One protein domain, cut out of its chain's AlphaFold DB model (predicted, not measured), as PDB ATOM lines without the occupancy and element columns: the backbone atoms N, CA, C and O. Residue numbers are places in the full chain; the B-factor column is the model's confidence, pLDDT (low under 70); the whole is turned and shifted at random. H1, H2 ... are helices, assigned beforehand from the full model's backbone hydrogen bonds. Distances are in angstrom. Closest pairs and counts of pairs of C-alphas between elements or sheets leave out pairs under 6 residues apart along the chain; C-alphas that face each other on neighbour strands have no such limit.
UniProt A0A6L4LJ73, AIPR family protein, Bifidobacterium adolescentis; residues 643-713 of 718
ATOM      1  N   ASP A 643      90.743  99.403 132.698       77.75
ATOM      2  CA  ASP A 643      89.772  98.499 133.308       77.75
ATOM      3  C   ASP A 643      88.725  99.259 134.129       77.75
ATOM      4  O   ASP A 643      87.533  99.074 133.896       77.75
ATOM      5  N   ASP A 644      89.143 100.226 134.954       81.19
ATOM      6  CA  ASP A 644      88.215 101.081 135.711       81.19
ATOM      7  C   ASP A 644      87.263 101.862 134.786       81.19
ATOM      8  O   ASP A 644      86.069 102.008 135.060       81.19
ATOM      9  N   ARG A 645      87.784 102.355 133.655       87.25
ATOM     10  CA  ARG A 645      86.991 103.059 132.636       87.25
ATOM     11  C   ARG A 645      85.971 102.133 131.987       87.25
ATOM     12  O   ARG A 645      84.841 102.551 131.736       87.25
ATOM     13  N   ARG A 646      86.364 100.887 131.698       85.94
ATOM     14  CA  ARG A 646      85.482  99.877 131.099       85.94
ATOM     15  C   ARG A 646      84.339  99.553 132.051       85.94
ATOM     16  O   ARG A 646      83.183  99.613 131.644       85.94
ATOM     17  N   ASP A 647      84.665  99.312 133.312       79.25
ATOM     18  CA  ASP A 647      83.704  98.970 134.356       79.25
ATOM     19  C   ASP A 647      82.710 100.111 134.611       79.25
ATOM     20  O   ASP A 647      81.498  99.889 134.666       79.25
ATOM     21  N   PHE A 648      83.195 101.355 134.654       83.62
ATOM     22  CA  PHE A 648      82.345 102.538 134.761       83.62
ATOM     23  C   PHE A 648      81.396 102.681 133.563       83.62
ATOM     24  O   PHE A 648      80.191 102.839 133.761       83.62
ATOM     25  N   LEU A 649      81.891 102.570 132.324       84.56
ATOM     26  CA  LEU A 649      81.054 102.692 131.121       84.56
ATOM     27  C   LEU A 649      79.980 101.596 131.044       84.56
ATOM     28  O   LEU A 649      78.838 101.876 130.679       84.56
ATOM     29  N   MET A 650      80.321 100.368 131.442       78.06
ATOM     30  CA  MET A 650      79.391  99.233 131.498       78.06
ATOM     31  C   MET A 650      78.324  99.388 132.596       78.06
ATOM     32  O   MET A 650      77.275  98.753 132.524       78.06
ATOM     33  N   SER A 651      78.570 100.226 133.607       78.88
ATOM     34  CA  SER A 651      77.651 100.446 134.732       78.88
ATOM     35  C   SER A 651      76.602 101.546 134.504       78.88
ATOM     36  O   SER A 651      75.664 101.688 135.297       78.88
ATOM     37  N   ILE A 652      76.750 102.335 133.436       80.25
ATOM     38  CA  ILE A 652      75.814 103.411 133.093       80.25
ATOM     39  C   ILE A 652      74.467 102.799 132.668       80.25
ATOM     40  O   ILE A 652      74.444 101.939 131.785       80.25
ATOM     41  N   PRO A 653      73.330 103.248 133.240       74.69
ATOM     42  CA  PRO A 653      72.012 102.755 132.851       74.69
ATOM     43  C   PRO A 653      71.722 102.953 131.359       74.69
ATOM     44  O   PRO A 653      71.980 104.015 130.796       74.69
ATOM     45  N   GLU A 654      71.082 101.969 130.730       70.75
ATOM     46  CA  GLU A 654      70.722 101.996 129.303       70.75
ATOM     47  C   GLU A 654      69.881 103.227 128.905       70.75
ATOM     48  O   GLU A 654      70.108 103.845 127.864       70.75
ATOM     49  N   GLN A 655      68.974 103.664 129.783       69.81
ATOM     50  CA  GLN A 655      68.168 104.878 129.590       69.81
ATOM     51  C   GLN A 655      69.033 106.150 129.494       69.81
ATOM     52  O   GLN A 655      68.726 107.076 128.736       69.81
ATOM     53  N   ASN A 656      70.159 106.189 130.214       79.69
ATOM     54  CA  ASN A 656      71.096 107.305 130.140       79.69
ATOM     55  C   ASN A 656      71.877 107.266 128.820       79.69
ATOM     56  O   ASN A 656      72.095 108.322 128.222       79.69
ATOM     57  N   TRP A 657      72.218 106.072 128.314       82.50
ATOM     58  CA  TRP A 657      72.881 105.915 127.015       82.50
ATOM     59  C   TRP A 657      72.059 106.487 125.861       82.50
ATOM     60  O   TRP A 657      72.619 107.190 125.022       82.50
ATOM     61  N   GLN A 658      70.735 106.305 125.850       78.44
ATOM     62  CA  GLN A 658      69.879 106.935 124.834       78.44
ATOM     63  C   GLN A 658      69.990 108.469 124.849       78.44
ATOM     64  O   GLN A 658      70.120 109.101 123.797       78.44
ATOM     65  N   THR A 659      70.005 109.073 126.039       81.25
ATOM     66  CA  THR A 659      70.134 110.530 126.208       81.25
ATOM     67  C   THR A 659      71.521 111.029 125.781       81.25
ATOM     68  O   THR A 659      71.634 112.050 125.097       81.25
ATOM     69  N   ILE A 660      72.576 110.284 126.128       82.75
ATOM     70  CA  ILE A 660      73.970 110.555 125.745       82.75
ATOM     71  C   ILE A 660      74.125 110.511 124.215       82.75
ATOM     72  O   ILE A 660      74.672 111.442 123.619       82.75
ATOM     73  N   ILE A 661      73.576 109.479 123.565       85.12
ATOM     74  CA  ILE A 661      73.641 109.288 122.109       85.12
ATOM     75  C   ILE A 661      72.934 110.429 121.377       85.12
ATOM     76  O   ILE A 661      73.526 111.053 120.494       85.12
ATOM     77  N   GLN A 662      71.698 110.754 121.763       83.75
ATOM     78  CA  GLN A 662      70.937 111.836 121.128       83.75
ATOM     79  C   GLN A 662      71.644 113.190 121.256       83.75
ATOM     80  O   GLN A 662      71.645 113.991 120.316       83.75
ATOM     81  N   TRP A 663      72.264 113.459 122.408       88.00
ATOM     82  CA  TRP A 663      72.990 114.706 122.628       88.00
ATOM     83  C   TRP A 663      74.266 114.792 121.784       88.00
ATOM     84  O   TRP A 663      74.532 115.846 121.198       88.00
ATOM     85  N   GLY A 664      75.025 113.694 121.693       86.50
ATOM     86  CA  GLY A 664      76.253 113.616 120.900       86.50
ATOM     87  C   GLY A 664      76.000 113.649 119.389       86.50
ATOM     88  O   GLY A 664      76.729 114.332 118.667       86.50
ATOM     89  N   GLN A 665      74.932 113.004 118.905       84.69
ATOM     90  CA  GLN A 665      74.527 113.041 117.492       84.69
ATOM     91  C   GLN A 665      74.135 114.452 117.042       84.69
ATOM     92  O   GLN A 665      74.617 114.917 116.012       84.69
ATOM     93  N   LYS A 666      73.345 115.184 117.844       86.06
ATOM     94  CA  LYS A 666      72.961 116.582 117.549       86.06
ATOM     95  C   LYS A 666      74.151 117.547 117.452       86.06
ATOM     96  O   LYS A 666      73.991 118.652 116.945       86.06
ATOM     97  N   ARG A 667      75.320 117.157 117.967       85.94
ATOM     98  CA  ARG A 667      76.556 117.957 117.986       85.94
ATOM     99  C   ARG A 667      77.676 117.351 117.140       85.94
ATOM    100  O   ARG A 667      78.809 117.813 117.242       85.94
ATOM    101  N   TYR A 668      77.365 116.340 116.325       87.69
ATOM    102  CA  TYR A 668      78.310 115.654 115.436       87.69
ATOM    103  C   TYR A 668      79.549 115.090 116.160       87.69
ATOM    104  O   TYR A 668      80.639 115.047 115.599       87.69
ATOM    105  N   MET A 669      79.392 114.665 117.417       83.25
ATOM    106  CA  MET A 669      80.496 114.158 118.246       83.25
ATOM    107  C   MET A 669      80.673 112.637 118.162       83.25
ATOM    108  O   MET A 669      81.674 112.111 118.636       83.25
ATOM    109  N   ILE A 670      79.711 111.925 117.570       87.75
ATOM    110  CA  ILE A 670      79.692 110.460 117.512       87.75
ATOM    111  C   ILE A 670      79.966 110.010 116.075       87.75
ATOM    112  O   ILE A 670      79.213 110.345 115.162       87.75
ATOM    113  N   ASN A 671      81.035 109.237 115.881       85.44
ATOM    114  CA  ASN A 671      81.382 108.625 114.594       85.44
ATOM    115  C   ASN A 671      80.936 107.147 114.527       85.44
ATOM    116  O   ASN A 671      80.448 106.588 115.512       85.44
ATOM    117  N   GLN A 672      81.109 106.497 113.371       80.81
ATOM    118  CA  GLN A 672      80.697 105.098 113.181       80.81
ATOM    119  C   GLN A 672      81.409 104.111 114.124       80.81
ATOM    120  O   GLN A 672      80.780 103.164 114.592       80.81
ATOM    121  N   GLU A 673      82.683 104.344 114.455       83.38
ATOM    122  CA  GLU A 673      83.440 103.507 115.397       83.38
ATOM    123  C   GLU A 673      82.878 103.629 116.826       83.38
ATOM    124  O   GLU A 673      82.727 102.625 117.523       83.38
ATOM    125  N   MET A 674      82.476 104.838 117.238       86.00
ATOM    126  CA  MET A 674      81.813 105.072 118.526       86.00
ATOM    127  C   MET A 674      80.418 104.435 118.569       86.00
ATOM    128  O   MET A 674      80.060 103.826 119.572       86.00
ATOM    129  N   MET A 675      79.645 104.527 117.480       80.62
ATOM    130  CA  MET A 675      78.330 103.878 117.380       80.62
ATOM    131  C   MET A 675      78.437 102.355 117.491       80.62
ATOM    132  O   MET A 675      77.626 101.738 118.177       80.62
ATOM    133  N   ALA A 676      79.456 101.750 116.873       79.25
ATOM    134  CA  ALA A 676      79.712 100.318 116.996       79.25
ATOM    135  C   ALA A 676      80.089  99.920 118.435       79.25
ATOM    136  O   ALA A 676      79.656  98.877 118.920       79.25
ATOM    137  N   ALA A 677      80.860 100.754 119.141       81.50
ATOM    138  CA  ALA A 677      81.176 100.534 120.553       81.50
ATOM    139  C   ALA A 677      79.933 100.665 121.458       81.50
ATOM    140  O   ALA A 677      79.724  99.837 122.340       81.50
ATOM    141  N   LEU A 678      79.071 101.654 121.207       81.12
ATOM    142  CA  LEU A 678      77.813 101.855 121.937       81.12
ATOM    143  C   LEU A 678      76.813 100.710 121.709       81.12
ATOM    144  O   LEU A 678      76.155 100.285 122.654       81.12
ATOM    145  N   ALA A 679      76.741 100.159 120.493       74.56
ATOM    146  CA  ALA A 679      75.907  98.992 120.196       74.56
ATOM    147  C   ALA A 679      76.341  97.750 121.000       74.56
ATOM    148  O   ALA A 679      75.510  97.001 121.510       74.56
ATOM    149  N   ARG A 680      77.653  97.568 121.204       76.31
ATOM    150  CA  ARG A 680      78.177  96.491 122.062       76.31
ATOM    151  C   ARG A 680      77.767  96.662 123.524       76.31
ATOM    152  O   ARG A 680      77.442  95.665 124.161       76.31
ATOM    153  N   LEU A 681      77.725  97.901 124.031       71.25
ATOM    154  CA  LEU A 681      77.222  98.193 125.380       71.25
ATOM    155  C   LEU A 681      75.744  97.812 125.530       71.25
ATOM    156  O   LEU A 681      75.393  97.167 126.515       71.25
ATOM    157  N   SER A 682      74.892  98.140 124.549       64.62
ATOM    158  CA  SER A 682      73.474  97.737 124.576       64.62
ATOM    159  C   SER A 682      73.276  96.221 124.485       64.62
ATOM    160  O   SER A 682      72.328  95.684 125.046       64.62
ATOM    161  N   GLU A 683      74.199  95.507 123.839       63.69
ATOM    162  CA  GLU A 683      74.189  94.040 123.766       63.69
ATOM    163  C   GLU A 683      74.822  93.364 125.001       63.69
ATOM    164  O   GLU A 683      74.887  92.134 125.072       63.69
ATOM    165  N   GLY A 684      75.298  94.140 125.985       61.69
ATOM    166  CA  GLY A 684      75.979  93.628 127.179       61.69
ATOM    167  C   GLY A 684      77.347  92.996 126.894       61.69
ATOM    168  O   GLY A 684      77.858  92.225 127.708       61.69
ATOM    169  N   LEU A 685      77.938  93.291 125.733       68.69
ATOM    170  CA  LEU A 685      79.243  92.790 125.318       68.69
ATOM    171  C   LEU A 685      80.362  93.685 125.856       68.69
ATOM    172  O   LEU A 685      80.280  94.910 125.820       68.69
ATOM    173  N   GLN A 686      81.459  93.061 126.284       73.00
ATOM    174  CA  GLN A 686      82.653  93.775 126.736       73.00
ATOM    175  C   GLN A 686      83.248  94.650 125.616       73.00
ATOM    176  O   GLN A 686      83.358  94.231 124.450       73.00
ATOM    177  N   LEU A 687      83.647  95.867 125.992       79.19
ATOM    178  CA  LEU A 687      84.380  96.801 125.139       79.19
ATOM    179  C   LEU A 687      85.853  96.392 125.034       79.19
ATOM    180  O   LEU A 687      86.473  96.002 126.024       79.19
ATOM    181  N   THR A 688      86.440  96.537 123.847       85.75
ATOM    182  CA  THR A 688      87.902  96.446 123.704       85.75
ATOM    183  C   THR A 688      88.575  97.673 124.320       85.75
ATOM    184  O   THR A 688      87.971  98.738 124.384       85.75
ATOM    185  N   ASP A 689      89.847  97.577 124.711       84.12
ATOM    186  CA  ASP A 689      90.609  98.688 125.312       84.12
ATOM    187  C   ASP A 689      90.547  99.966 124.470       84.12
ATOM    188  O   ASP A 689      90.345 101.070 124.982       84.12
ATOM    189  N   ARG A 690      90.642  99.802 123.145       84.44
ATOM    190  CA  ARG A 690      90.513 100.891 122.175       84.44
ATOM    191  C   ARG A 690      89.124 101.533 122.224       84.44
ATOM    192  O   ARG A 690      89.030 102.757 122.237       84.44
ATOM    193  N   GLN A 691      88.061 100.730 122.274       86.50
ATOM    194  CA  GLN A 691      86.681 101.219 122.365       86.50
ATOM    195  C   GLN A 691      86.402 101.892 123.713       86.50
ATOM    196  O   GLN A 691      85.769 102.944 123.747       86.50
ATOM    197  N   THR A 692      86.925 101.333 124.805       88.38
ATOM    198  CA  THR A 692      86.834 101.898 126.154       88.38
ATOM    199  C   THR A 692      87.456 103.287 126.211       88.38
ATOM    200  O   THR A 692      86.811 104.240 126.642       88.38
ATOM    201  N   VAL A 693      88.692 103.442 125.728       87.19
ATOM    202  CA  VAL A 693      89.387 104.742 125.711       87.19
ATOM    203  C   VAL A 693      88.638 105.751 124.839       87.19
ATOM    204  O   VAL A 693      88.545 106.929 125.187       87.19
ATOM    205  N   LEU A 694      88.091 105.293 123.716       89.44
ATOM    206  CA  LEU A 694      87.372 106.122 122.760       89.44
ATOM    207  C   LEU A 694      86.033 106.639 123.321       89.44
ATOM    208  O   LEU A 694      85.766 107.838 123.223       89.44
ATOM    209  N   LEU A 695      85.238 105.792 123.984       88.88
ATOM    210  CA  LEU A 695      83.995 106.215 124.643       88.88
ATOM    211  C   LEU A 695      84.244 107.039 125.913       88.88
ATOM    212  O   LEU A 695      83.495 107.973 126.192       88.88
ATOM    213  N   TRP A 696      85.323 106.757 126.647       90.31
ATOM    214  CA  TRP A 696      85.730 107.564 127.798       90.31
ATOM    215  C   TRP A 696      86.063 109.005 127.395       90.31
ATOM    216  O   TRP A 696      85.583 109.957 128.010       90.31
ATOM    217  N   ARG A 697      86.838 109.178 126.313       88.81
ATOM    218  CA  ARG A 697      87.154 110.504 125.756       88.81
ATOM    219  C   ARG A 697      85.901 111.241 125.298       88.81
ATOM    220  O   ARG A 697      85.759 112.416 125.615       88.81
ATOM    221  N   LEU A 698      84.980 110.545 124.624       88.31
ATOM    222  CA  LEU A 698      83.692 111.119 124.237       88.31
ATOM    223  C   LEU A 698      82.938 111.659 125.462       88.31
ATOM    224  O   LEU A 698      82.504 112.808 125.443       88.31
ATOM    225  N   GLY A 699      82.816 110.869 126.532       87.75
ATOM    226  CA  GLY A 699      82.142 111.291 127.762       87.75
ATOM    227  C   GLY A 699      82.788 112.525 128.404       87.75
ATOM    228  O   GLY A 699      82.090 113.483 128.740       87.75
ATOM    229  N   ASN A 700      84.119 112.548 128.493       89.06
ATOM    230  CA  ASN A 700      84.877 113.683 129.024       89.06
ATOM    231  C   ASN A 700      84.661 114.963 128.185       89.06
ATOM    232  O   ASN A 700      84.351 116.027 128.728       89.06
ATOM    233  N   ASP A 701      84.726 114.851 126.855       88.19
ATOM    234  CA  ASP A 701      84.499 115.968 125.931       88.19
ATOM    235  C   ASP A 701      83.051 116.478 125.965       88.19
ATOM    236  O   ASP A 701      82.809 117.682 125.845       88.19
ATOM    237  N   MET A 702      82.075 115.585 126.153       90.81
ATOM    238  CA  MET A 702      80.672 115.961 126.331       90.81
ATOM    239  C   MET A 702      80.480 116.786 127.608       90.81
ATOM    240  O   MET A 702      79.829 117.832 127.558       90.81
ATOM    241  N   VAL A 703      81.077 116.368 128.731       88.75
ATOM    242  CA  VAL A 703      81.008 117.116 130.000       88.75
ATOM    243  C   VAL A 703      81.666 118.490 129.863       88.75
ATOM    244  O   VAL A 703      81.058 119.494 130.233       88.75
ATOM    245  N   LYS A 704      82.845 118.574 129.230       86.69
ATOM    246  CA  LYS A 704      83.523 119.855 128.935       86.69
ATOM    247  C   LYS A 704      82.674 120.805 128.084       86.69
ATOM    248  O   LYS A 704      82.796 122.020 128.205       86.69
ATOM    249  N   ARG A 705      81.790 120.266 127.241       86.38
ATOM    250  CA  ARG A 705      80.851 121.022 126.393       86.38
ATOM    251  C   ARG A 705      79.472 121.232 127.037       86.38
ATOM    252  O   ARG A 705      78.524 121.601 126.342       86.38
ATOM    253  N   GLY A 706      79.355 121.017 128.350       82.88
ATOM    254  CA  GLY A 706      78.167 121.335 129.144       82.88
ATOM    255  C   GLY A 706      77.139 120.207 129.269       82.88
ATOM    256  O   GLY A 706      76.005 120.473 129.668       82.88
ATOM    257  N   PHE A 707      77.484 118.960 128.931       87.44
ATOM    258  CA  PHE A 707      76.617 117.819 129.232       87.44
ATOM    259  C   PHE A 707      76.667 117.479 130.736       87.44
ATOM    260  O   PHE A 707      77.760 117.410 131.302       87.44
ATOM    261  N   PRO A 708      75.528 117.237 131.411       84.06
ATOM    262  CA  PRO A 708      75.523 116.961 132.846       84.06
ATOM    263  C   PRO A 708      76.266 115.663 133.200       84.06
ATOM    264  O   PRO A 708      75.822 114.572 132.841       84.06
ATOM    265  N   ALA A 709      77.344 115.759 133.986       80.75
ATOM    266  CA  ALA A 709      78.096 114.593 134.470       80.75
ATOM    267  C   ALA A 709      77.232 113.618 135.301       80.75
ATOM    268  O   ALA A 709      77.499 112.419 135.340       80.75
ATOM    269  N   SER A 710      76.149 114.109 135.917       78.75
ATOM    270  CA  SER A 710      75.174 113.295 136.655       78.75
ATOM    271  C   SER A 710      74.467 112.242 135.798       78.75
ATOM    272  O   SER A 710      74.043 111.226 136.340       78.75
ATOM    273  N   LEU A 711      74.366 112.442 134.480       79.94
ATOM    274  CA  LEU A 711      73.768 111.471 133.558       79.94
ATOM    275  C   LEU A 711      74.712 110.305 133.229       79.94
ATOM    276  O   LEU A 711      74.254 109.273 132.753       79.94
ATOM    277  N   PHE A 712      76.004 110.417 133.545       79.62
ATOM    278  CA  PHE A 712      76.949 109.299 133.485       79.62
ATOM    279  C   PHE A 712      77.003 108.499 134.798       79.62
ATOM    280  O   PHE A 712      77.822 107.595 134.921       79.62
ATOM    281  N   LYS A 713      76.169 108.813 135.805       72.19
ATOM    282  CA  LYS A 713      76.209 108.096 137.087       72.19
ATOM    283  C   LYS A 713      75.602 106.683 136.986       72.19
ATOM    284  O   LYS A 713      74.519 106.535 136.411       72.19
TER     285      LYS A 713
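This is residues 643 to 713 of the 718 residues of the protein "AIPR family protein" of Bifidobacterium adolescentis (UniProt A0A6L4LJ73). The longest helix, H4, forms one side of a small rounded body; H1 and H3 pack on its first half, and H2 lies across from it with short H5 on H2. The printed part has 71 residues with five named helices, H1 to H5 in order, and no named strand. It is all helix and compact, radius of gyration of the C-alphas 10.9 A, spanning 27 by 24 by 20 A.

H4, residues 689 to 704, runs 22.6 A from C-alpha 689 at (90.609, 98.688, 125.312). H1 is residues 643 to 651, H2 654 to 665, H3 672 to 682, and H5 709 to 712, ending at C-alpha 712 (76.949, 109.299, 133.485).

H4 touches H1 with residues 689 to 696 alone; the closest C-alphas, Arg 646 and Thr 692, are 5.5 A apart. H4 touches H3 with residues 691 to 695 alone, about perpendicular at 82 degrees; the closest C-alphas, Ala 677 and Gln 691, are 5.8 A apart. H2, with residues 656 to 660 alone, only just touches H5, with 3 pairs of C-alphas within 8 A, the closest Asn 656 and Leu 711 at 6.0 A. Every O i to N i+4 pair is within hydrogen-bond range in H1, H3 and H4, and 7 of 8 in H2; H5 is too short for such a pair.

The C-alphas farthest apart, Asp 643 and Lys 666, are 29.3 A apart. The printed part has no cut and no long link. Residues 655 and 682 to 685 have pLDDT under 70.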